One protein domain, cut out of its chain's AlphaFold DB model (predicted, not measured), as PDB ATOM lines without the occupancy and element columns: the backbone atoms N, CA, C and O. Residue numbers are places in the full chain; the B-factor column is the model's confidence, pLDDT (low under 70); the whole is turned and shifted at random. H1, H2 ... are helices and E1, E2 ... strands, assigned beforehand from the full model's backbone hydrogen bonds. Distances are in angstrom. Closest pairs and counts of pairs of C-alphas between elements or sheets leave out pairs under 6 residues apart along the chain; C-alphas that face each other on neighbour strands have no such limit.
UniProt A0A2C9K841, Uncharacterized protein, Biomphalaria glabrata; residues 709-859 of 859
ATOM      1  N   ASP A 709     353.435  88.601 150.886       84.44
ATOM      2  CA  ASP A 709     354.255  87.938 151.897       84.44
ATOM      3  C   ASP A 709     355.595  87.515 151.279       84.44
ATOM      4  O   ASP A 709     355.707  86.495 150.597       84.44
ATOM      5  N   VAL A 710     356.629  88.324 151.494       84.06
ATOM      6  CA  VAL A 710     357.946  88.128 150.883       84.06
ATOM      7  C   VAL A 710     358.664  86.965 151.564       84.06
ATOM      8  O   VAL A 710     359.023  87.065 152.737       84.06
ATOM      9  N   ASN A 711     358.911  85.884 150.814       75.50
ATOM     10  CA  ASN A 711     359.637  84.677 151.238       75.50
ATOM     11  C   ASN A 711     359.001  83.878 152.384       75.50
ATOM     12  O   ASN A 711     359.703  83.168 153.107       75.50
ATOM     13  N   LEU A 712     357.677  83.941 152.550       74.44
ATOM     14  CA  LEU A 712     356.977  83.160 153.580       74.44
ATOM     15  C   LEU A 712     357.246  81.651 153.463       74.44
ATOM     16  O   LEU A 712     357.465  80.976 154.465       74.44
ATOM     17  N   ASN A 713     357.347  81.141 152.235       62.12
ATOM     18  CA  ASN A 713     357.727  79.761 151.918       62.12
ATOM     19  C   ASN A 713     359.143  79.365 152.396       62.12
ATOM     20  O   ASN A 713     359.497  78.182 152.388       62.12
ATOM     21  N   LEU A 714     359.980  80.327 152.797       68.38
ATOM     22  CA  LEU A 714     361.343  80.095 153.281       68.38
ATOM     23  C   LEU A 714     361.456  80.110 154.816       68.38
ATOM     24  O   LEU A 714     362.546  79.841 155.338       68.38
ATOM     25  N   VAL A 715     360.359  80.366 155.538       71.44
ATOM     26  CA  VAL A 715     360.315  80.376 157.009       71.44
ATOM     27  C   VAL A 715     360.021  78.977 157.554       71.44
ATOM     28  O   VAL A 715     358.955  78.421 157.316       71.44
ATOM     29  N   ARG A 716     360.981  78.386 158.274       65.44
ATOM     30  CA  ARG A 716     360.960  76.996 158.763       65.44
ATOM     31  C   ARG A 716     362.094  76.712 159.755       65.44
ATOM     32  O   ARG A 716     363.079  77.443 159.821       65.44
ATOM     33  N   LYS A 717     362.017  75.574 160.447       62.81
ATOM     34  CA  LYS A 717     363.119  75.040 161.263       62.81
ATOM     35  C   LYS A 717     364.353  74.755 160.393       62.81
ATOM     36  O   LYS A 717     364.218  74.219 159.299       62.81
ATOM     37  N   ARG A 718     365.549  75.114 160.867       66.12
ATOM     38  CA  ARG A 718     366.839  74.908 160.174       66.12
ATOM     39  C   ARG A 718     367.869  74.315 161.143       66.12
ATOM     40  O   ARG A 718     367.576  74.174 162.328       66.12
ATOM     41  N   LEU A 719     369.034  73.912 160.639       62.12
ATOM     42  CA  LEU A 719     370.038  73.184 161.428       62.12
ATOM     43  C   LEU A 719     370.908  74.108 162.292       62.12
ATOM     44  O   LEU A 719     371.260  73.735 163.412       62.12
ATOM     45  N   ASP A 720     371.183  75.321 161.813       73.62
ATOM     46  CA  ASP A 720     372.103  76.265 162.444       73.62
ATOM     47  C   ASP A 720     371.373  77.426 163.120       73.62
ATOM     48  O   ASP A 720     370.139  77.528 163.135       73.62
ATOM     49  N   LEU A 721     372.163  78.305 163.741       76.44
ATOM     50  CA  LEU A 721     371.676  79.329 164.656       76.44
ATOM     51  C   LEU A 721     372.263  80.703 164.356       76.44
ATOM     52  O   LEU A 721     373.448  80.844 164.053       76.44
ATOM     53  N   LEU A 722     371.409  81.724 164.452       82.56
ATOM     54  CA  LEU A 722     371.821  83.107 164.244       82.56
ATOM     55  C   LEU A 722     372.881  83.496 165.286       82.56
ATOM     56  O   LEU A 722     372.637  83.406 166.494       82.56
ATOM     57  N   LYS A 723     374.051  83.950 164.822       82.56
ATOM     58  CA  LYS A 723     375.098  84.457 165.723       82.56
ATOM     59  C   LYS A 723     374.679  85.796 166.320       82.56
ATOM     60  O   LYS A 723     374.083  86.626 165.633       82.56
ATOM     61  N   THR A 724     375.041  86.019 167.579       86.19
ATOM     62  CA  THR A 724     374.832  87.306 168.248       86.19
ATOM     63  C   THR A 724     375.718  88.397 167.682       86.19
ATOM     64  O   THR A 724     376.754  88.139 167.068       86.19
ATOM     65  N   GLY A 725     375.323  89.644 167.933       84.81
ATOM     66  CA  GLY A 725     376.191  90.795 167.696       84.81
ATOM     67  C   GLY A 725     376.403  91.130 166.214       84.81
ATOM     68  O   GLY A 725     377.252  91.951 165.878       84.81
ATOM     69  N   THR A 726     375.654  90.476 165.323       89.81
ATOM     70  CA  THR A 726     375.770  90.625 163.872       89.81
ATOM     71  C   THR A 726     374.379  90.770 163.272       89.81
ATOM     72  O   THR A 726     373.499  89.949 163.530       89.81
ATOM     73  N   ALA A 727     374.173  91.826 162.490       92.69
ATOM     74  CA  ALA A 727     372.986  92.003 161.670       92.69
ATOM     75  C   ALA A 727     373.277  91.565 160.238       92.69
ATOM     76  O   ALA A 727     374.320  91.919 159.687       92.69
ATOM     77  N   TYR A 728     372.351  90.828 159.635       92.56
ATOM     78  CA  TYR A 728     372.529  90.229 158.313       92.56
ATOM     79  C   TYR A 728     371.547  90.845 157.328       92.56
ATOM     80  O   TYR A 728     370.348  90.828 157.588       92.56
ATOM     81  N   LEU A 729     372.058  91.406 156.231       94.00
ATOM     82  CA  LEU A 729     371.298  92.153 155.229       94.00
ATOM     83  C   LEU A 729     371.060  91.270 153.996       94.00
ATOM     84  O   LEU A 729     372.007  90.904 153.296       94.00
ATOM     85  N   MET A 730     369.793  90.961 153.720       90.75
ATOM     86  CA  MET A 730     369.370  90.029 152.670       90.75
ATOM     87  C   MET A 730     369.306  90.713 151.300       90.75
ATOM     88  O   MET A 730     368.236  91.008 150.768       90.75
ATOM     89  N   ASP A 731     370.470  90.998 150.726       89.25
ATOM     90  CA  ASP A 731     370.606  91.777 149.492       89.25
ATOM     91  C   ASP A 731     370.522  90.924 148.209       89.25
ATOM     92  O   ASP A 731     371.395  90.970 147.342       89.25
ATOM     93  N   PHE A 732     369.447  90.147 148.085       81.75
ATOM     94  CA  PHE A 732     369.137  89.330 146.907       81.75
ATOM     95  C   PHE A 732     367.821  89.781 146.289       81.75
ATOM     96  O   PHE A 732     366.902  90.153 147.012       81.75
ATOM     97  N   ASP A 733     367.694  89.718 144.962       74.94
ATOM     98  CA  ASP A 733     366.509  90.254 144.275       74.94
ATOM     99  C   ASP A 733     365.197  89.595 144.739       74.94
ATOM    100  O   ASP A 733     364.181  90.274 144.845       74.94
ATOM    101  N   THR A 734     365.221  88.313 145.120       73.12
ATOM    102  CA  THR A 734     364.060  87.606 145.695       73.12
ATOM    103  C   THR A 734     363.771  87.960 147.160       73.12
ATOM    104  O   THR A 734     362.699  87.645 147.662       73.12
ATOM    105  N   TYR A 735     364.706  88.607 147.862       81.12
ATOM    106  CA  TYR A 735     364.606  88.992 149.279       81.12
ATOM    107  C   TYR A 735     364.364  90.478 149.508       81.12
ATOM    108  O   TYR A 735     364.259  90.909 150.654       81.12
ATOM    109  N   ARG A 736     364.269  91.271 148.448       90.00
ATOM    110  CA  ARG A 736     364.030  92.703 148.571       90.00
ATOM    111  C   ARG A 736     362.546  93.032 148.653       90.00
ATOM    112  O   ARG A 736     361.688  92.269 148.217       90.00
ATOM    113  N   VAL A 737     362.260  94.212 149.193       92.38
ATOM    114  CA  VAL A 737     360.920  94.793 149.201       92.38
ATOM    115  C   VAL A 737     360.411  94.914 147.753       92.38
ATOM    116  O   VAL A 737     361.068  95.563 146.933       92.38
ATOM    117  N   PRO A 738     359.253  94.317 147.419       86.75
ATOM    118  CA  PRO A 738     358.778  94.221 146.040       86.75
ATOM    119  C   PRO A 738     358.183  95.524 145.490       86.75
ATOM    120  O   PRO A 738     358.052  95.656 144.279       86.75
ATOM    121  N   PHE A 739     357.794  96.466 146.358       89.38
ATOM    122  CA  PHE A 739     357.170  97.742 145.993       89.38
ATOM    123  C   PHE A 739     357.142  98.718 147.173       89.38
ATOM    124  O   PHE A 739     357.318  98.329 148.327       89.38
ATOM    125  N   LYS A 740     356.875  99.999 146.891       92.50
ATOM    126  CA  LYS A 740     356.661 101.016 147.929       92.50
ATOM    127  C   LYS A 740     355.433 100.673 148.781       92.50
ATOM    128  O   LYS A 740     354.348 100.461 148.245       92.50
ATOM    129  N   GLY A 741     355.597 100.666 150.100       94.12
ATOM    130  CA  GLY A 741     354.572 100.173 151.011       94.12
ATOM    131  C   GLY A 741     354.886 100.408 152.481       94.12
ATOM    132  O   GLY A 741     355.776 101.184 152.829       94.12
ATOM    133  N   VAL A 742     354.169  99.689 153.334       96.06
ATOM    134  CA  VAL A 742     354.416  99.583 154.770       96.06
ATOM    135  C   VAL A 742     354.556  98.119 155.174       96.06
ATOM    136  O   VAL A 742     353.861  97.243 154.650       96.06
ATOM    137  N   ILE A 743     355.461  97.833 156.106       96.06
ATOM    138  CA  ILE A 743     355.562  96.498 156.703       96.06
ATOM    139  C   ILE A 743     354.499  96.366 157.783       96.06
ATOM    140  O   ILE A 743     354.546  97.064 158.794       96.06
ATOM    141  N   THR A 744     353.567  95.439 157.582       92.75
ATOM    142  CA  THR A 744     352.454  95.206 158.513       92.75
ATOM    143  C   THR A 744     352.635  93.943 159.342       92.75
ATOM    144  O   THR A 744     351.974  93.774 160.370       92.75
ATOM    145  N   ARG A 745     353.537  93.046 158.929       92.25
ATOM    146  CA  ARG A 745     353.744  91.767 159.607       92.25
ATOM    147  C   ARG A 745     355.149  91.220 159.387       92.25
ATOM    148  O   ARG A 745     355.683  91.313 158.284       92.25
ATOM    149  N   TRP A 746     355.692  90.571 160.408       93.00
ATOM    150  CA  TRP A 746     356.880  89.726 160.322       93.00
ATOM    151  C   TRP A 746     356.499  88.277 160.608       93.00
ATOM    152  O   TRP A 746     355.716  88.009 161.517       93.00
ATOM    153  N   TYR A 747     357.087  87.347 159.868       85.12
ATOM    154  CA  TYR A 747     356.984  85.914 160.119       85.12
ATOM    155  C   TYR A 747     358.372  85.378 160.427       85.12
ATOM    156  O   TYR A 747     359.333  85.775 159.775       85.12
ATOM    157  N   TYR A 748     358.515  84.500 161.410       85.56
ATOM    158  CA  TYR A 748     359.829  84.028 161.841       85.56
ATOM    159  C   TYR A 748     359.743  82.681 162.550       85.56
ATOM    160  O   TYR A 748     358.698  82.322 163.077       85.56
ATOM    161  N   TYR A 749     360.843  81.925 162.576       76.38
ATOM    162  CA  TYR A 749     360.894  80.636 163.275       76.38
ATOM    163  C   TYR A 749     362.013  80.626 164.317       76.38
ATOM    164  O   TYR A 749     363.199  80.745 163.999       76.38
ATOM    165  N   CYS A 750     361.613  80.461 165.573       76.56
ATOM    166  CA  CYS A 750     362.443  80.636 166.758       76.56
ATOM    167  C   CYS A 750     362.885  79.313 167.396       76.56
ATOM    168  O   CYS A 750     362.090  78.377 167.481       76.56
ATOM    169  N   LYS A 751     364.121  79.262 167.913       72.62
ATOM    170  CA  LYS A 751     364.629  78.143 168.729       72.62
ATOM    171  C   LYS A 751     364.689  78.467 170.214       72.62
ATOM    172  O   LYS A 751     364.309  77.627 171.018       72.62
ATOM    173  N   THR A 752     365.207  79.633 170.591       77.44
ATOM    174  CA  THR A 752     365.310  80.043 172.000       77.44
ATOM    175  C   THR A 752     364.514  81.322 172.241       77.44
ATOM    176  O   THR A 752     364.475  82.190 171.365       77.44
ATOM    177  N   PRO A 753     363.868  81.472 173.413       78.56
ATOM    178  CA  PRO A 753     363.242  82.734 173.774       78.56
ATOM    179  C   PRO A 753     364.263  83.880 173.783       78.56
ATOM    180  O   PRO A 753     365.376  83.727 174.289       78.56
ATOM    181  N   GLY A 754     363.886  85.047 173.265       82.69
ATOM    182  CA  GLY A 754     364.768  86.216 173.230       82.69
ATOM    183  C   GLY A 754     364.195  87.374 172.422       82.69
ATOM    184  O   GLY A 754     363.184  87.227 171.746       82.69
ATOM    185  N   VAL A 755     364.818  88.548 172.479       85.94
ATOM    186  CA  VAL A 755     364.406  89.677 171.630       85.94
ATOM    187  C   VAL A 755     365.196  89.633 170.325       85.94
ATOM    188  O   VAL A 755     366.426  89.516 170.318       85.94
ATOM    189  N   MET A 756     364.480  89.718 169.211       90.50
ATOM    190  CA  MET A 756     365.040  89.846 167.870       90.50
ATOM    191  C   MET A 756     364.610  91.174 167.268       90.50
ATOM    192  O   MET A 756     363.549  91.700 167.597       90.50
ATOM    193  N   THR A 757     365.423  91.698 166.368       94.00
ATOM    194  CA  THR A 757     365.149  92.937 165.656       94.00
ATOM    195  C   THR A 757     365.097  92.635 164.168       94.00
ATOM    196  O   THR A 757     366.088  92.177 163.594       94.00
ATOM    197  N   PHE A 758     363.958  92.918 163.544       95.44
ATOM    198  CA  PHE A 758     363.836  92.949 162.090       95.44
ATOM    199  C   PHE A 758     363.969  94.390 161.627       95.44
ATOM    200  O   PHE A 758     363.230  95.255 162.088       95.44
ATOM    201  N   ALA A 759     364.936  94.652 160.758       95.94
ATOM    202  CA  ALA A 759     365.275  95.987 160.289       95.94
ATOM    203  C   ALA A 759     365.159  96.085 158.767       95.94
ATOM    204  O   ALA A 759     365.162  95.080 158.054       95.94
ATOM    205  N   VAL A 760     365.081  97.313 158.269       97.19
ATOM    206  CA  VAL A 760     365.054  97.619 156.840       97.19
ATOM    207  C   VAL A 760     366.130  98.643 156.521       97.19
ATOM    208  O   VAL A 760     366.295  99.629 157.244       97.19
ATOM    209  N   TYR A 761     366.838  98.423 155.417       96.62
ATOM    210  CA  TYR A 761     367.844  99.331 154.881       96.62
ATOM    211  C   TYR A 761     367.519  99.706 153.443       96.62
ATOM    212  O   TYR A 761     367.122  98.868 152.641       96.62
ATOM    213  N   ARG A 762     367.766 100.958 153.082       95.38
ATOM    214  CA  ARG A 762     367.695 101.438 151.708       95.38
ATOM    215  C   ARG A 762     369.065 101.356 151.064       95.38
ATOM    216  O   ARG A 762     370.022 101.903 151.609       95.38
ATOM    217  N   LYS A 763     369.156 100.713 149.899       92.38
ATOM    218  CA  LYS A 763     370.411 100.573 149.154       92.38
ATOM    219  C   LYS A 763     370.460 101.542 147.971       92.38
ATOM    220  O   LYS A 763     369.656 101.433 147.051       92.38
ATOM    221  N   VAL A 764     371.441 102.445 147.957       90.12
ATOM    222  CA  VAL A 764     371.722 103.349 146.823       90.12
ATOM    223  C   VAL A 764     373.218 103.311 146.525       90.12
ATOM    224  O   VAL A 764     374.019 103.570 147.414       90.12
ATOM    225  N   ASN A 765     373.617 102.972 145.293       86.38
ATOM    226  CA  ASN A 765     375.032 102.883 144.882       86.38
ATOM    227  C   ASN A 765     375.912 102.053 145.847       86.38
ATOM    228  O   ASN A 765     377.029 102.447 146.168       86.38
ATOM    229  N   ASN A 766     375.396 100.912 146.328       82.75
ATOM    230  CA  ASN A 766     376.012 100.037 147.346       82.75
ATOM    231  C   ASN A 766     376.161 100.619 148.765       82.75
ATOM    232  O   ASN A 766     376.741  99.963 149.627       82.75
ATOM    233  N   VAL A 767     375.590 101.789 149.047       88.69
ATOM    234  CA  VAL A 767     375.491 102.340 150.404       88.69
ATOM    235  C   VAL A 767     374.154 101.930 151.019       88.69
ATOM    236  O   VAL A 767     373.113 102.100 150.385       88.69
ATOM    237  N   PHE A 768     374.191 101.390 152.240       92.75
ATOM    238  CA  PHE A 768     373.011 100.974 153.000       92.75
ATOM    239  C   PHE A 768     372.659 102.030 154.050       92.75
ATOM    240  O   PHE A 768     373.444 102.289 154.958       92.75
ATOM    241  N   THR A 769     371.467 102.609 153.943       93.88
ATOM    242  CA  THR A 769     370.942 103.603 154.888       93.88
ATOM    243  C   THR A 769     369.814 102.987 155.700       93.88
ATOM    244  O   THR A 769     368.870 102.451 155.127       93.88
ATOM    245  N   TYR A 770     369.889 103.058 157.026       95.19
ATOM    246  CA  TYR A 770     368.849 102.530 157.911       95.19
ATOM    247  C   TYR A 770     367.498 103.235 157.692       95.19
ATOM    248  O   TYR A 770     367.444 104.462 157.616       95.19
ATOM    249  N   VAL A 771     366.415 102.458 157.594       96.38
ATOM    250  CA  VAL A 771     365.042 102.956 157.381       96.38
ATOM    251  C   VAL A 771     364.205 102.830 158.652       96.38
ATOM    252  O   VAL A 771     363.528 103.778 159.039       96.38
ATOM    253  N   GLY A 772     364.251 101.675 159.316       95.44
ATOM    254  CA  GLY A 772     363.463 101.401 160.516       95.44
ATOM    255  C   GLY A 772     363.633  99.963 160.993       95.44
ATOM    256  O   GLY A 772     364.236  99.145 160.295       95.44
ATOM    257  N   ALA A 773     363.105  99.656 162.179       95.81
ATOM    258  CA  ALA A 773     363.136  98.309 162.732       95.81
ATOM    259  C   ALA A 773     361.993  98.050 163.717       95.81
ATOM    260  O   ALA A 773     361.513  98.966 164.382       95.81
ATOM    261  N   ASN A 774     361.616  96.781 163.853       95.12
ATOM    262  CA  ASN A 774     360.682  96.304 164.863       95.12
ATOM    263  C   ASN A 774     361.381  95.300 165.781       95.12
ATOM    264  O   ASN A 774     362.034  94.362 165.317       95.12
ATOM    265  N   ASN A 775     361.218  95.492 167.090       91.81
ATOM    266  CA  ASN A 775     361.659  94.528 168.089       91.81
ATOM    267  C   ASN A 775     360.546  93.520 168.350       91.81
ATOM    268  O   ASN A 775     359.407  93.885 168.634       91.81
ATOM    269  N   VAL A 776     360.903  92.247 168.275       88.75
ATOM    270  CA  VAL A 776     359.976  91.130 168.357       88.75
ATOM    271  C   VAL A 776     360.461  90.153 169.415       88.75
ATOM    272  O   VAL A 776     361.604  89.691 169.389       88.75
ATOM    273  N   THR A 777     359.579  89.828 170.356       84.81
ATOM    274  CA  THR A 777     359.855  88.821 171.380       84.81
ATOM    275  C   THR A 777     359.609  87.427 170.803       84.81
ATOM    276  O   THR A 777     358.496  87.057 170.438       84.81
ATOM    277  N   CYS A 778     360.684  86.656 170.719       77.19
ATOM    278  CA  CYS A 778     360.760  85.294 170.213       77.19
ATOM    279  C   CYS A 778     360.331  84.296 171.302       77.19
ATOM    280  O   CYS A 778     360.754  84.420 172.453       77.19
ATOM    281  N   GLN A 779     359.508  83.312 170.934       69.94
ATOM    282  CA  GLN A 779     359.138  82.145 171.746       69.94
ATOM    283  C   GLN A 779     359.417  80.876 170.914       69.94
ATOM    284  O   GLN A 779     359.253  80.932 169.694       69.94
ATOM    285  N   PRO A 780     359.883  79.769 171.514       62.59
ATOM    286  CA  PRO A 780     360.358  78.595 170.777       62.59
ATOM    287  C   PRO A 780     359.238  77.783 170.089       62.59
ATOM    288  O   PRO A 780     358.082  77.838 170.501       62.59
ATOM    289  N   ASP A 781     359.634  77.003 169.070       50.34
ATOM    290  CA  ASP A 781     358.941  75.830 168.485       50.34
ATOM    291  C   ASP A 781     357.810  76.003 167.437       50.34
ATOM    292  O   ASP A 781     357.062  75.053 167.209       50.34
ATOM    293  N   TYR A 782     357.701  77.122 166.699       53.22
ATOM    294  CA  TYR A 782     356.803  77.202 165.520       53.22
ATOM    295  C   TYR A 782     357.093  78.387 164.560       53.22
ATOM    296  O   TYR A 782     357.977  79.206 164.829       53.22
ATOM    297  N   LEU A 783     356.319  78.501 163.461       60.47
ATOM    298  CA  LEU A 783     356.172  79.724 162.655       60.47
ATOM    299  C   LEU A 783     355.428  80.788 163.475       60.47
ATOM    300  O   LEU A 783     354.209  80.756 163.623       60.47
ATOM    301  N   MET A 784     356.171  81.748 163.996       68.44
ATOM    302  CA  MET A 784     355.646  82.866 164.764       68.44
ATOM    303  C   MET A 784     355.322  84.045 163.849       68.44
ATOM    304  O   MET A 784     356.054  84.342 162.906       68.44
ATOM    305  N   THR A 785     354.219  84.726 164.154       78.56
ATOM    306  CA  THR A 785     353.755  85.911 163.429       78.56
ATOM    307  C   THR A 785     353.727  87.107 164.372       78.56
ATOM    308  O   THR A 785     353.113  87.043 165.434       78.56
ATOM    309  N   TYR A 786     354.359  88.209 163.976       83.25
ATOM    310  CA  TYR A 786     354.304  89.484 164.683       83.25
ATOM    311  C   TYR A 786     353.595  90.525 163.824       83.25
ATOM    312  O   TYR A 786     354.044  90.851 162.726       83.25
ATOM    313  N   TYR A 787     352.482  91.039 164.338       84.19
ATOM    314  CA  TYR A 787     351.714  92.112 163.720       84.19
ATOM    315  C   TYR A 787     352.335  93.435 164.140       84.19
ATOM    316  O   TYR A 787     352.457  93.703 165.333       84.19
ATOM    317  N   VAL A 788     352.734  94.248 163.165       89.88
ATOM    318  CA  VAL A 788     353.369  95.532 163.445       89.88
ATOM    319  C   VAL A 788     352.275  96.555 163.777       89.88
ATOM    320  O   VAL A 788     351.431  96.826 162.910       89.88
ATOM    321  N   PRO A 789     352.243  97.116 165.004       85.31
ATOM    322  CA  PRO A 789     351.271  98.144 165.369       85.31
ATOM    323  C   PRO A 789     351.336  99.321 164.398       85.31
ATOM    324  O   PRO A 789     352.417  99.670 163.939       85.31
ATOM    325  N   LEU A 790     350.197  99.961 164.113       85.94
ATOM    326  CA  LEU A 790     350.091 101.006 163.081       85.94
ATOM    327  C   LEU A 790     351.150 102.119 163.226       85.94
ATOM    328  O   LEU A 790     351.711 102.571 162.236       85.94
ATOM    329  N   GLN A 791     351.449 102.520 164.462       90.12
ATOM    330  CA  GLN A 791     352.445 103.547 164.796       90.12
ATOM    331  C   GLN A 791     353.908 103.109 164.588       90.12
ATOM    332  O   GLN A 791     354.785 103.957 164.467       90.12
ATOM    333  N   ASP A 792     354.154 101.797 164.538       91.62
ATOM    334  CA  ASP A 792     355.478 101.179 164.429       91.62
ATOM    335  C   ASP A 792     355.726 100.591 163.024       91.62
ATOM    336  O   ASP A 792     356.768  99.975 162.778       91.62
ATOM    337  N   GLN A 793     354.775 100.745 162.092       95.56
ATOM    338  CA  GLN A 793     354.907 100.252 160.720       95.56
ATOM    339  C   GLN A 793     356.024 100.984 159.979       95.56
ATOM    340  O   GLN A 793     356.127 102.210 159.995       95.56
ATOM    341  N   ILE A 794     356.870 100.211 159.300       97.19
ATOM    342  CA  ILE A 794     358.036 100.744 158.596       97.19
ATOM    343  C   ILE A 794     357.633 101.070 157.160       97.19
ATOM    344  O   ILE A 794     357.268 100.170 156.405       97.19
ATOM    345  N   SER A 795     357.744 102.341 156.774       96.88
ATOM    346  CA  SER A 795     357.548 102.794 155.393       96.88
ATOM    347  C   SER A 795     358.739 102.414 154.515       96.88
ATOM    348  O   SER A 795     359.858 102.888 154.723       96.88
ATOM    349  N   VAL A 796     358.489 101.595 153.500       96.56
ATOM    350  CA  VAL A 796     359.508 100.993 152.634       96.56
ATOM    351  C   VAL A 796     359.348 101.411 151.175       96.56
ATOM    352  O   VAL A 796     358.273 101.821 150.736       96.56
ATOM    353  N   GLN A 797     360.439 101.331 150.420       94.75
ATOM    354  CA  GLN A 797     360.502 101.554 148.975       94.75
ATOM    355  C   GLN A 797     360.826 100.246 148.253       94.75
ATOM    356  O   GLN A 797     361.376  99.318 148.845       94.75
ATOM    357  N   GLU A 798     360.519 100.191 146.956       90.81
ATOM    358  CA  GLU A 798     360.960  99.086 146.104       90.81
ATOM    359  C   GLU A 798     362.479  98.894 146.232       90.81
ATOM    360  O   GLU A 798     363.243  99.861 146.221       90.81
ATOM    361  N   LYS A 799     362.913  97.638 146.342       91.75
ATOM    362  CA  LYS A 799     364.313  97.223 146.497       91.75
ATOM    363  C   LYS A 799     364.969  97.541 147.843       91.75
ATOM    364  O   LYS A 799     366.155  97.240 147.996       91.75
ATOM    365  N   ASP A 800     364.234  98.069 148.822       96.50
ATOM    366  CA  ASP A 800     364.728  98.118 150.198       96.50
ATOM    367  C   ASP A 800     365.062  96.686 150.685       96.50
ATOM    368  O   ASP A 800     364.460  95.690 150.275       96.50
ATOM    369  N   VAL A 801     366.084  96.583 151.527       95.62
ATOM    370  CA  VAL A 801     366.729  95.339 151.954       95.62
ATOM    371  C   VAL A 801     366.300  95.012 153.377       95.62
ATOM    372  O   VAL A 801     366.480  95.824 154.287       95.62
ATOM    373  N   PHE A 802     365.762  93.811 153.584       95.69
ATOM    374  CA  PHE A 802     365.463  93.324 154.928       95.69
ATOM    375  C   PHE A 802     366.736  92.898 155.657       95.69
ATOM    376  O   PHE A 802     367.671  92.368 155.053       95.69
ATOM    377  N   ALA A 803     366.737  93.071 156.972       94.69
ATOM    378  CA  ALA A 803     367.802  92.620 157.842       94.69
ATOM    379  C   ALA A 803     367.265  92.011 159.137       94.69
ATOM    380  O   ALA A 803     366.190  92.374 159.615       94.69
ATOM    381  N   VAL A 804     368.050  91.117 159.733       93.69
ATOM    382  CA  VAL A 804     367.745  90.519 161.036       93.69
ATOM    383  C   VAL A 804     368.941  90.605 161.974       93.69
ATOM    384  O   VAL A 804     370.083  90.412 161.557       93.69
ATOM    385  N   PHE A 805     368.668  90.898 163.243       93.69
ATOM    386  CA  PHE A 805     369.645  91.026 164.318       93.69
ATOM    387  C   PHE A 805     369.106  90.401 165.611       93.69
ATOM    388  O   PHE A 805     367.911  90.478 165.900       93.69
ATOM    389  N   SER A 806     369.984  89.828 166.434       89.56
ATOM    390  CA  SER A 806     369.651  89.517 167.825       89.56
ATOM    391  C   SER A 806     370.845  89.731 168.751       89.56
ATOM    392  O   SER A 806     371.988  89.398 168.426       89.56
ATOM    393  N   ALA A 807     370.556  90.275 169.934       81.25
ATOM    394  CA  ALA A 807     371.513  90.397 171.030       81.25
ATOM    395  C   ALA A 807     371.620  89.104 171.863       81.25
ATOM    396  O   ALA A 807     372.539  88.962 172.665       81.25
ATOM    397  N   VAL A 808     370.689  88.160 171.680       80.62
ATOM    398  CA  VAL A 808     370.647  86.882 172.397       80.62
ATOM    399  C   VAL A 808     371.075  85.771 171.449       80.62
ATOM    400  O   VAL A 808     370.666  85.732 170.289       80.62
ATOM    401  N   ALA A 809     371.940  84.877 171.924       77.06
ATOM    402  CA  ALA A 809     372.452  83.803 171.086       77.06
ATOM    403  C   ALA A 809     371.359  82.804 170.758       77.06
ATOM    404  O   ALA A 809     370.531  82.469 171.607       77.06
ATOM    405  N   ASN A 810     371.435  82.269 169.541       78.69
ATOM    406  CA  ASN A 810     370.664  81.109 169.127       78.69
ATOM    407  C   ASN A 810     369.142  81.316 169.043       78.69
ATOM    408  O   ASN A 810     368.402  80.334 169.082       78.69
ATOM    409  N   THR A 811     368.675  82.561 168.908       82.06
ATOM    410  CA  THR A 811     367.240  82.890 168.881       82.06
ATOM    411  C   THR A 811     366.534  82.402 167.623       82.06
ATOM    412  O   THR A 811     365.502  81.738 167.719       82.06
ATOM    413  N   LEU A 812     367.088  82.695 166.445       83.81
ATOM    414  CA  LEU A 812     366.491  82.365 165.151       83.81
ATOM    415  C   LEU A 812     367.165  81.144 164.523       83.81
ATOM    416  O   LEU A 812     368.397  81.046 164.510       83.81
ATOM    417  N   TYR A 813     366.360  80.262 163.931       79.50
ATOM    418  CA  TYR A 813     366.869  79.212 163.054       79.50
ATOM    419  C   TYR A 813     367.464  79.804 161.772       79.50
ATOM    420  O   TYR A 813     366.837  80.629 161.096       79.50
ATOM    421  N   VAL A 814     368.656  79.341 161.401       78.94
ATOM    422  CA  VAL A 814     369.336  79.708 160.153       78.94
ATOM    423  C   VAL A 814     369.957  78.475 159.499       78.94
ATOM    424  O   VAL A 814     370.081  77.424 160.119       78.94
ATOM    425  N   SER A 815     370.316  78.581 158.226       73.62
ATOM    426  CA  SER A 815     371.194  77.616 157.561       73.62
ATOM    427  C   SER A 815     372.530  78.305 157.335       73.62
ATOM    428  O   SER A 815     372.558  79.281 156.584       73.62
ATOM    429  N   ASP A 816     373.588  77.848 158.001       69.31
ATOM    430  CA  ASP A 816     374.960  78.233 157.668       69.31
ATOM    431  C   ASP A 816     375.391  77.394 156.456       69.31
ATOM    432  O   ASP A 816     374.931  76.262 156.282       69.31
ATOM    433  N   CYS A 817     376.196  77.944 155.553       67.88
ATOM    434  CA  CYS A 817     376.596  77.215 154.347       67.88
ATOM    435  C   CYS A 817     378.106  76.988 154.353       67.88
ATOM    436  O   CYS A 817     378.883  77.932 154.502       67.88
ATOM    437  N   ASN A 818     378.531  75.740 154.133       56.94
ATOM    438  CA  ASN A 818     379.937  75.426 153.888       56.94
ATOM    439  C   ASN A 818     380.354  75.909 152.489       56.94
ATOM    440  O   ASN A 818     379.554  75.926 151.556       56.94
ATOM    441  N   SER A 819     381.633  76.264 152.339       45.62
ATOM    442  CA  SER A 819     382.236  76.989 151.204       45.62
ATOM    443  C   SER A 819     382.109  76.362 149.803       45.62
ATOM    444  O   SER A 819     382.641  76.929 148.852       45.62
ATOM    445  N   ASN A 820     381.450  75.209 149.659       43.66
ATOM    446  CA  ASN A 820     381.381  74.452 148.408       43.66
ATOM    447  C   ASN A 820     380.022  74.536 147.691       43.66
ATOM    448  O   ASN A 820     379.959  74.180 146.516       43.66
ATOM    449  N   ASP A 821     378.979  75.073 148.333       45.38
ATOM    450  CA  ASP A 821     377.660  75.251 147.720       45.38
ATOM    451  C   ASP A 821     377.386  76.740 147.465       45.38
ATOM    452  O   ASP A 821     377.549  77.586 148.344       45.38
ATOM    453  N   LYS A 822     376.975  77.089 146.238       44.12
ATOM    454  CA  LYS A 822     376.629  78.466 145.843       44.12
ATOM    455  C   LYS A 822     375.343  78.928 146.543       44.12
ATOM    456  O   LYS A 822     374.277  78.911 145.933       44.12
ATOM    457  N   VAL A 823     375.425  79.346 147.805       56.34
ATOM    458  CA  VAL A 823     374.263  79.798 148.588       56.34
ATOM    459  C   VAL A 823     374.537  81.164 149.250       56.34
ATOM    460  O   VAL A 823     375.673  81.616 149.332       56.34
ATOM    461  N   LEU A 824     373.455  81.874 149.584       67.06
ATOM    462  CA  LEU A 824     373.308  83.315 149.852       67.06
ATOM    463  C   LEU A 824     374.398  83.956 150.749       67.06
ATOM    464  O   LEU A 824     374.333  83.905 151.977       67.06
ATOM    465  N   VAL A 825     375.362  84.649 150.129       80.38
ATOM    466  CA  VAL A 825     376.351  85.517 150.799       80.38
ATOM    467  C   VAL A 825     375.745  86.896 151.090       80.38
ATOM    468  O   VAL A 825     375.518  87.687 150.176       80.38
ATOM    469  N   ASN A 826     375.510  87.199 152.365       86.62
ATOM    470  CA  ASN A 826     374.855  88.426 152.827       86.62
ATOM    471  C   ASN A 826     375.870  89.457 153.325       86.62
ATOM    472  O   ASN A 826     376.899  89.094 153.892       86.62
ATOM    473  N   GLN A 827     375.559  90.746 153.186       91.25
ATOM    474  CA  GLN A 827     376.321  91.813 153.843       91.25
ATOM    475  C   GLN A 827     376.007  91.818 155.345       91.25
ATOM    476  O   GLN A 827     374.869  91.550 155.734       91.25
ATOM    477  N   VAL A 828     376.991  92.126 156.194       92.69
ATOM    478  CA  VAL A 828     376.803  92.115 157.653       92.69
ATOM    479  C   VAL A 828     377.254  93.392 158.344       92.69
ATOM    480  O   VAL A 828     378.264  93.995 157.979       92.69
ATOM    481  N   ILE A 829     376.535  93.776 159.396       93.00
ATOM    482  CA  ILE A 829     376.872  94.894 160.286       93.00
ATOM    483  C   ILE A 829     377.141  94.331 161.684       93.00
ATOM    484  O   ILE A 829     376.261  93.720 162.289       93.00
ATOM    485  N   ALA A 830     378.347  94.545 162.207       91.69
ATOM    486  CA  ALA A 830     378.679  94.240 163.595       91.69
ATOM    487  C   ALA A 830     378.076  95.307 164.525       91.69
ATOM    488  O   ALA A 830     378.398  96.493 164.412       91.69
ATOM    489  N   ALA A 831     377.200  94.885 165.436       88.69
ATOM    490  CA  ALA A 831     376.457  95.761 166.339       88.69
ATOM    491  C   ALA A 831     376.214  95.055 167.675       88.69
ATOM    492  O   ALA A 831     375.788  93.905 167.694       88.69
ATOM    493  N   ASN A 832     376.431  95.726 168.807       85.06
ATOM    494  CA  ASN A 832     376.223  95.090 170.119       85.06
ATOM    495  C   ASN A 832     374.753  95.085 170.559       85.06
ATOM    496  O   ASN A 832     374.334  94.261 171.370       85.06
ATOM    497  N   ASN A 833     373.966  96.029 170.052       86.75
ATOM    498  CA  ASN A 833     372.552  96.200 170.357       86.75
ATOM    499  C   ASN A 833     371.842  96.855 169.163       86.75
ATOM    500  O   ASN A 833     372.486  97.358 168.242       86.75
ATOM    501  N   PHE A 834     370.509  96.875 169.186       83.75
ATOM    502  CA  PHE A 834     369.726  97.336 168.039       83.75
ATOM    503  C   PHE A 834     369.878  98.842 167.742       83.75
ATOM    504  O   PHE A 834     369.689  99.243 166.597       83.75
ATOM    505  N   ASN A 835     370.265  99.676 168.719       86.81
ATOM    506  CA  ASN A 835     370.467 101.115 168.492       86.81
ATOM    507  C   ASN A 835     371.694 101.392 167.609       86.81
ATOM    508  O   ASN A 835     371.762 102.417 166.932       86.81
ATOM    509  N   GLU A 836     372.667 100.478 167.588       90.94
ATOM    510  CA  GLU A 836     373.874 100.614 166.768       90.94
ATOM    511  C   GLU A 836     373.610 100.351 165.273       90.94
ATOM    512  O   GLU A 836     374.380 100.819 164.434       90.94
ATOM    513  N   LEU A 837     372.502  99.685 164.923       90.69
ATOM    514  CA  LEU A 837     372.134  99.357 163.537       90.69
ATOM    515  C   LEU A 837     372.026 100.595 162.637       90.69
ATOM    516  O   LEU A 837     372.392 100.548 161.467       90.69
ATOM    517  N   ALA A 838     371.577 101.723 163.187       90.62
ATOM    518  CA  ALA A 838     371.411 102.955 162.423       90.62
ATOM    519  C   ALA A 838     372.727 103.696 162.126       90.62
ATOM    520  O   ALA A 838     372.743 104.585 161.277       90.62
ATOM    521  N   THR A 839     373.818 103.378 162.834       90.00
ATOM    522  CA  THR A 839     375.052 104.191 162.823       90.00
ATOM    523  C   THR A 839     376.299 103.428 162.390       90.00
ATOM    524  O   THR A 839     377.280 104.048 161.974       90.00
ATOM    525  N   LYS A 840     376.296 102.094 162.484       90.62
ATOM    526  CA  LYS A 840     377.449 101.260 162.134       90.62
ATOM    527  C   LYS A 840     377.498 100.960 160.630       90.62
ATOM    528  O   LYS A 840     376.461 100.682 160.031       90.62
ATOM    529  N   PRO A 841     378.693 100.979 160.010       90.88
ATOM    530  CA  PRO A 841     378.847 100.620 158.607       90.88
ATOM    531  C   PRO A 841     378.783  99.101 158.405       90.88
ATOM    532  O   PRO A 841     378.967  98.315 159.338       90.88
ATOM    533  N   VAL A 842     378.602  98.692 157.149       91.19
ATOM    534  CA  VAL A 842     378.808  97.301 156.730       91.19
ATOM    535  C   VAL A 842     380.248  96.887 157.041       91.19
ATOM    536  O   VAL A 842     381.202  97.584 156.707       91.19
ATOM    537  N   SER A 843     380.382  95.752 157.715       89.19
ATOM    538  CA  SER A 843     381.624  95.247 158.313       89.19
ATOM    539  C   SER A 843     382.207  94.026 157.596       89.19
ATOM    540  O   SER A 843     383.341  93.643 157.869       89.19
ATOM    541  N   GLY A 844     381.458  93.423 156.671       89.44
ATOM    542  CA  GLY A 844     381.907  92.278 155.886       89.44
ATOM    543  C   GLY A 844     380.746  91.528 155.249       89.44
ATOM    544  O   GLY A 844     379.642  92.057 155.123       89.44
ATOM    545  N   THR A 845     380.995  90.269 154.896       88.62
ATOM    546  CA  THR A 845     379.990  89.358 154.344       88.62
ATOM    547  C   THR A 845     379.946  88.041 155.102       88.62
ATOM    548  O   THR A 845     380.981  87.555 155.554       88.62
ATOM    549  N   TYR A 846     378.765  87.436 155.194       84.50
ATOM    550  CA  TYR A 846     378.565  86.131 155.813       84.50
ATOM    551  C   TYR A 846     377.526  85.317 155.046       84.50
ATOM    552  O   TYR A 846     376.492  85.845 154.635       84.50
ATOM    553  N   CYS A 847     377.787  84.026 154.864       81.69
ATOM    554  CA  CYS A 847     376.852  83.137 154.195       81.69
ATOM    555  C   CYS A 847     375.822  82.611 155.193       81.69
ATOM    556  O   CYS A 847     376.189  81.933 156.145       81.69
ATOM    557  N   LEU A 848     374.543  82.931 154.996       81.62
ATOM    558  CA  LEU A 848     373.470  82.233 155.701       81.62
ATOM    559  C   LEU A 848     372.125  82.374 154.992       81.62
ATOM    560  O   LEU A 848     371.905  83.287 154.197       81.62
ATOM    561  N   VAL A 849     371.170  81.549 155.408       79.56
ATOM    562  CA  VAL A 849     369.753  81.739 155.086       79.56
ATOM    563  C   VAL A 849     368.939  81.818 156.378       79.56
ATOM    564  O   VAL A 849     368.775  80.792 157.045       79.56
ATOM    565  N   PRO A 850     368.432  83.000 156.768       83.25
ATOM    566  CA  PRO A 850     367.666  83.141 157.994       83.25
ATOM    567  C   PRO A 850     366.202  82.734 157.799       83.25
ATOM    568  O   PRO A 850     365.632  82.878 156.718       83.25
ATOM    569  N   SER A 851     365.578  82.219 158.858       84.19
ATOM    570  CA  SER A 851     364.173  81.815 158.838       84.19
ATOM    571  C   SER A 851     363.228  82.958 159.231       84.19
ATOM    572  O   SER A 851     362.630  82.925 160.311       84.19
ATOM    573  N   TYR A 852     363.073  83.956 158.355       89.44
ATOM    574  CA  TYR A 852     362.052  85.000 158.495       89.44
ATOM    575  C   TYR A 852     361.487  85.470 157.145       89.44
ATOM    576  O   TYR A 852     362.090  85.246 156.097       89.44
ATOM    577  N   ALA A 853     360.328  86.124 157.194       86.94
ATOM    578  CA  ALA A 853     359.625  86.751 156.079       86.94
ATOM    579  C   ALA A 853     358.904  88.023 156.549       86.94
ATOM    580  O   ALA A 853     358.766  88.262 157.751       86.94
ATOM    581  N   ALA A 854     358.422  88.830 155.605       92.62
ATOM    582  CA  ALA A 854     357.699  90.068 155.891       92.62
ATOM    583  C   ALA A 854     356.459  90.206 155.003       92.62
ATOM    584  O   ALA A 854     356.526  89.916 153.809       92.62
ATOM    585  N   ARG A 855     355.351  90.701 155.564       91.69
ATOM    586  CA  ARG A 855     354.196  91.173 154.792       91.69
ATOM    587  C   ARG A 855     354.386  92.644 154.464       91.69
ATOM    588  O   ARG A 855     354.454  93.474 155.375       91.69
ATOM    589  N   VAL A 856     354.423  92.959 153.175       93.38
ATOM    590  CA  VAL A 856     354.444  94.334 152.669       93.38
ATOM    591  C   VAL A 856     353.064  94.658 152.113       93.38
ATOM    592  O   VAL A 856     352.570  93.987 151.205       93.38
ATOM    593  N   GLN A 857     352.435  95.681 152.683       90.88
ATOM    594  CA  GLN A 857     351.173  96.227 152.206       90.88
ATOM    595  C   GLN A 857     351.452  97.490 151.379       90.88
ATOM    596  O   GLN A 857     352.279  98.300 151.802       90.88
ATOM    597  N   PRO A 858     350.813  97.674 150.212       88.00
ATOM    598  CA  PRO A 858     350.947  98.902 149.430       88.00
ATOM    599  C   PRO A 858     350.586 100.142 150.256       88.00
ATOM    600  O   PRO A 858     349.684 100.081 151.093       88.00
ATOM    601  N   ALA A 859     351.318 101.235 150.028       76.94
ATOM    602  CA  ALA A 859     351.126 102.518 150.707       76.94
ATOM    603  C   ALA A 859     349.979 103.336 150.105       76.94
ATOM    604  O   ALA A 859     349.804 103.271 148.865       76.94
TER     605      ALA A 859
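AT A GLANCE: This is residues 709 to 859 of the 859 residues of an uncharacterized protein of Biomphalaria glabrata (UniProt A0A2C9K841). Two sheets stand face to face as a sandwich with their strands crossed: a strongly twisted sheet of seven strands, and a smaller one in which E5, E6 and E11 are each a neighbour of E2. The short helix H1 lies over E7 of the larger sheet, and E10 runs on into E11 at 88 degrees, passing from one sheet to the other. The printed part has 151 residues, with eleven named strands and one named helix in the order E1 to E9, H1, E10, E11; the class is mostly strand. The larger sheet runs E4, E3, E7, E1, E9, E10, E8, and both sheets are antiparallel. The whole is compact, with a radius of gyration of the C-alphas of 14.0 A and spans of 38 by 34 by 29 A.

HOW THE PARTS SIT: Residues 709 to 710 pair antiparallel with residues 854 to 855, and residues 720 to 721 with residues 813 to 814. E1, residues 726 to 729, and E2, residues 741 to 749, are apart; E2 bends by 53 degrees at residue 744. E3, residues 754 to 764, and E4, residues 767 to 778, form a hairpin, with N 760 and O 772 within hydrogen-bond range at 2.9 A; E4 bends by 62 degrees at residue 771. E5, residues 783 to 787, and E6, residues 794 to 796, lie on one side of E2, with N 746 and O 786 at 2.9 A and N 743 and O 794 at 3.0 A. E7, residues 801 to 806, is the antiparallel neighbour of E3, with N 759 and O 803 at 2.8 A, and of E1, with N 728 and O 804 at 3.0 A. E9, residues 825 to 830, is antiparallel to E1, with N 727 and O 829 at 2.8 A. H1, residues 834 to 838, is on the larger sheet, over E7, at a height of 7.1 A; 0 of its 1 O i to N i+4 pairs and 1 of its 2 O i to N i+3 pairs are within range. E10, residues 844 to 850, pairs with E9, N 826 and O 846 at 2.8 A, and with E8, residues 813 to 816, N 815 and O 849 at 2.9 A. E11, residues 852 to 858, lies on the other side of E2, with N 747 and O 853 at 2.9 A.

IN THESE COORDINATES: E1 begins at C-alpha 726 (375.770, 90.625, 163.872). First to last C-alpha, E2 measures 23.9 A, E3 32.2 A, E4 30.0 A and E11 20.0 A. E11 ends at C-alpha 858 (350.947, 98.902, 149.430).

THE WHOLE: The two C-alphas farthest apart, those of Gln 791 and Asn 820, are 44.2 A apart. The printed part has no cut and ends at residue 859, the chain's last; the link E1 to E2, 11 residues, is long. Mean pLDDT of the printed part is 83.7, with residues 713 to 714, 716 to 719, 779 to 784 and 816 to 824 under 70.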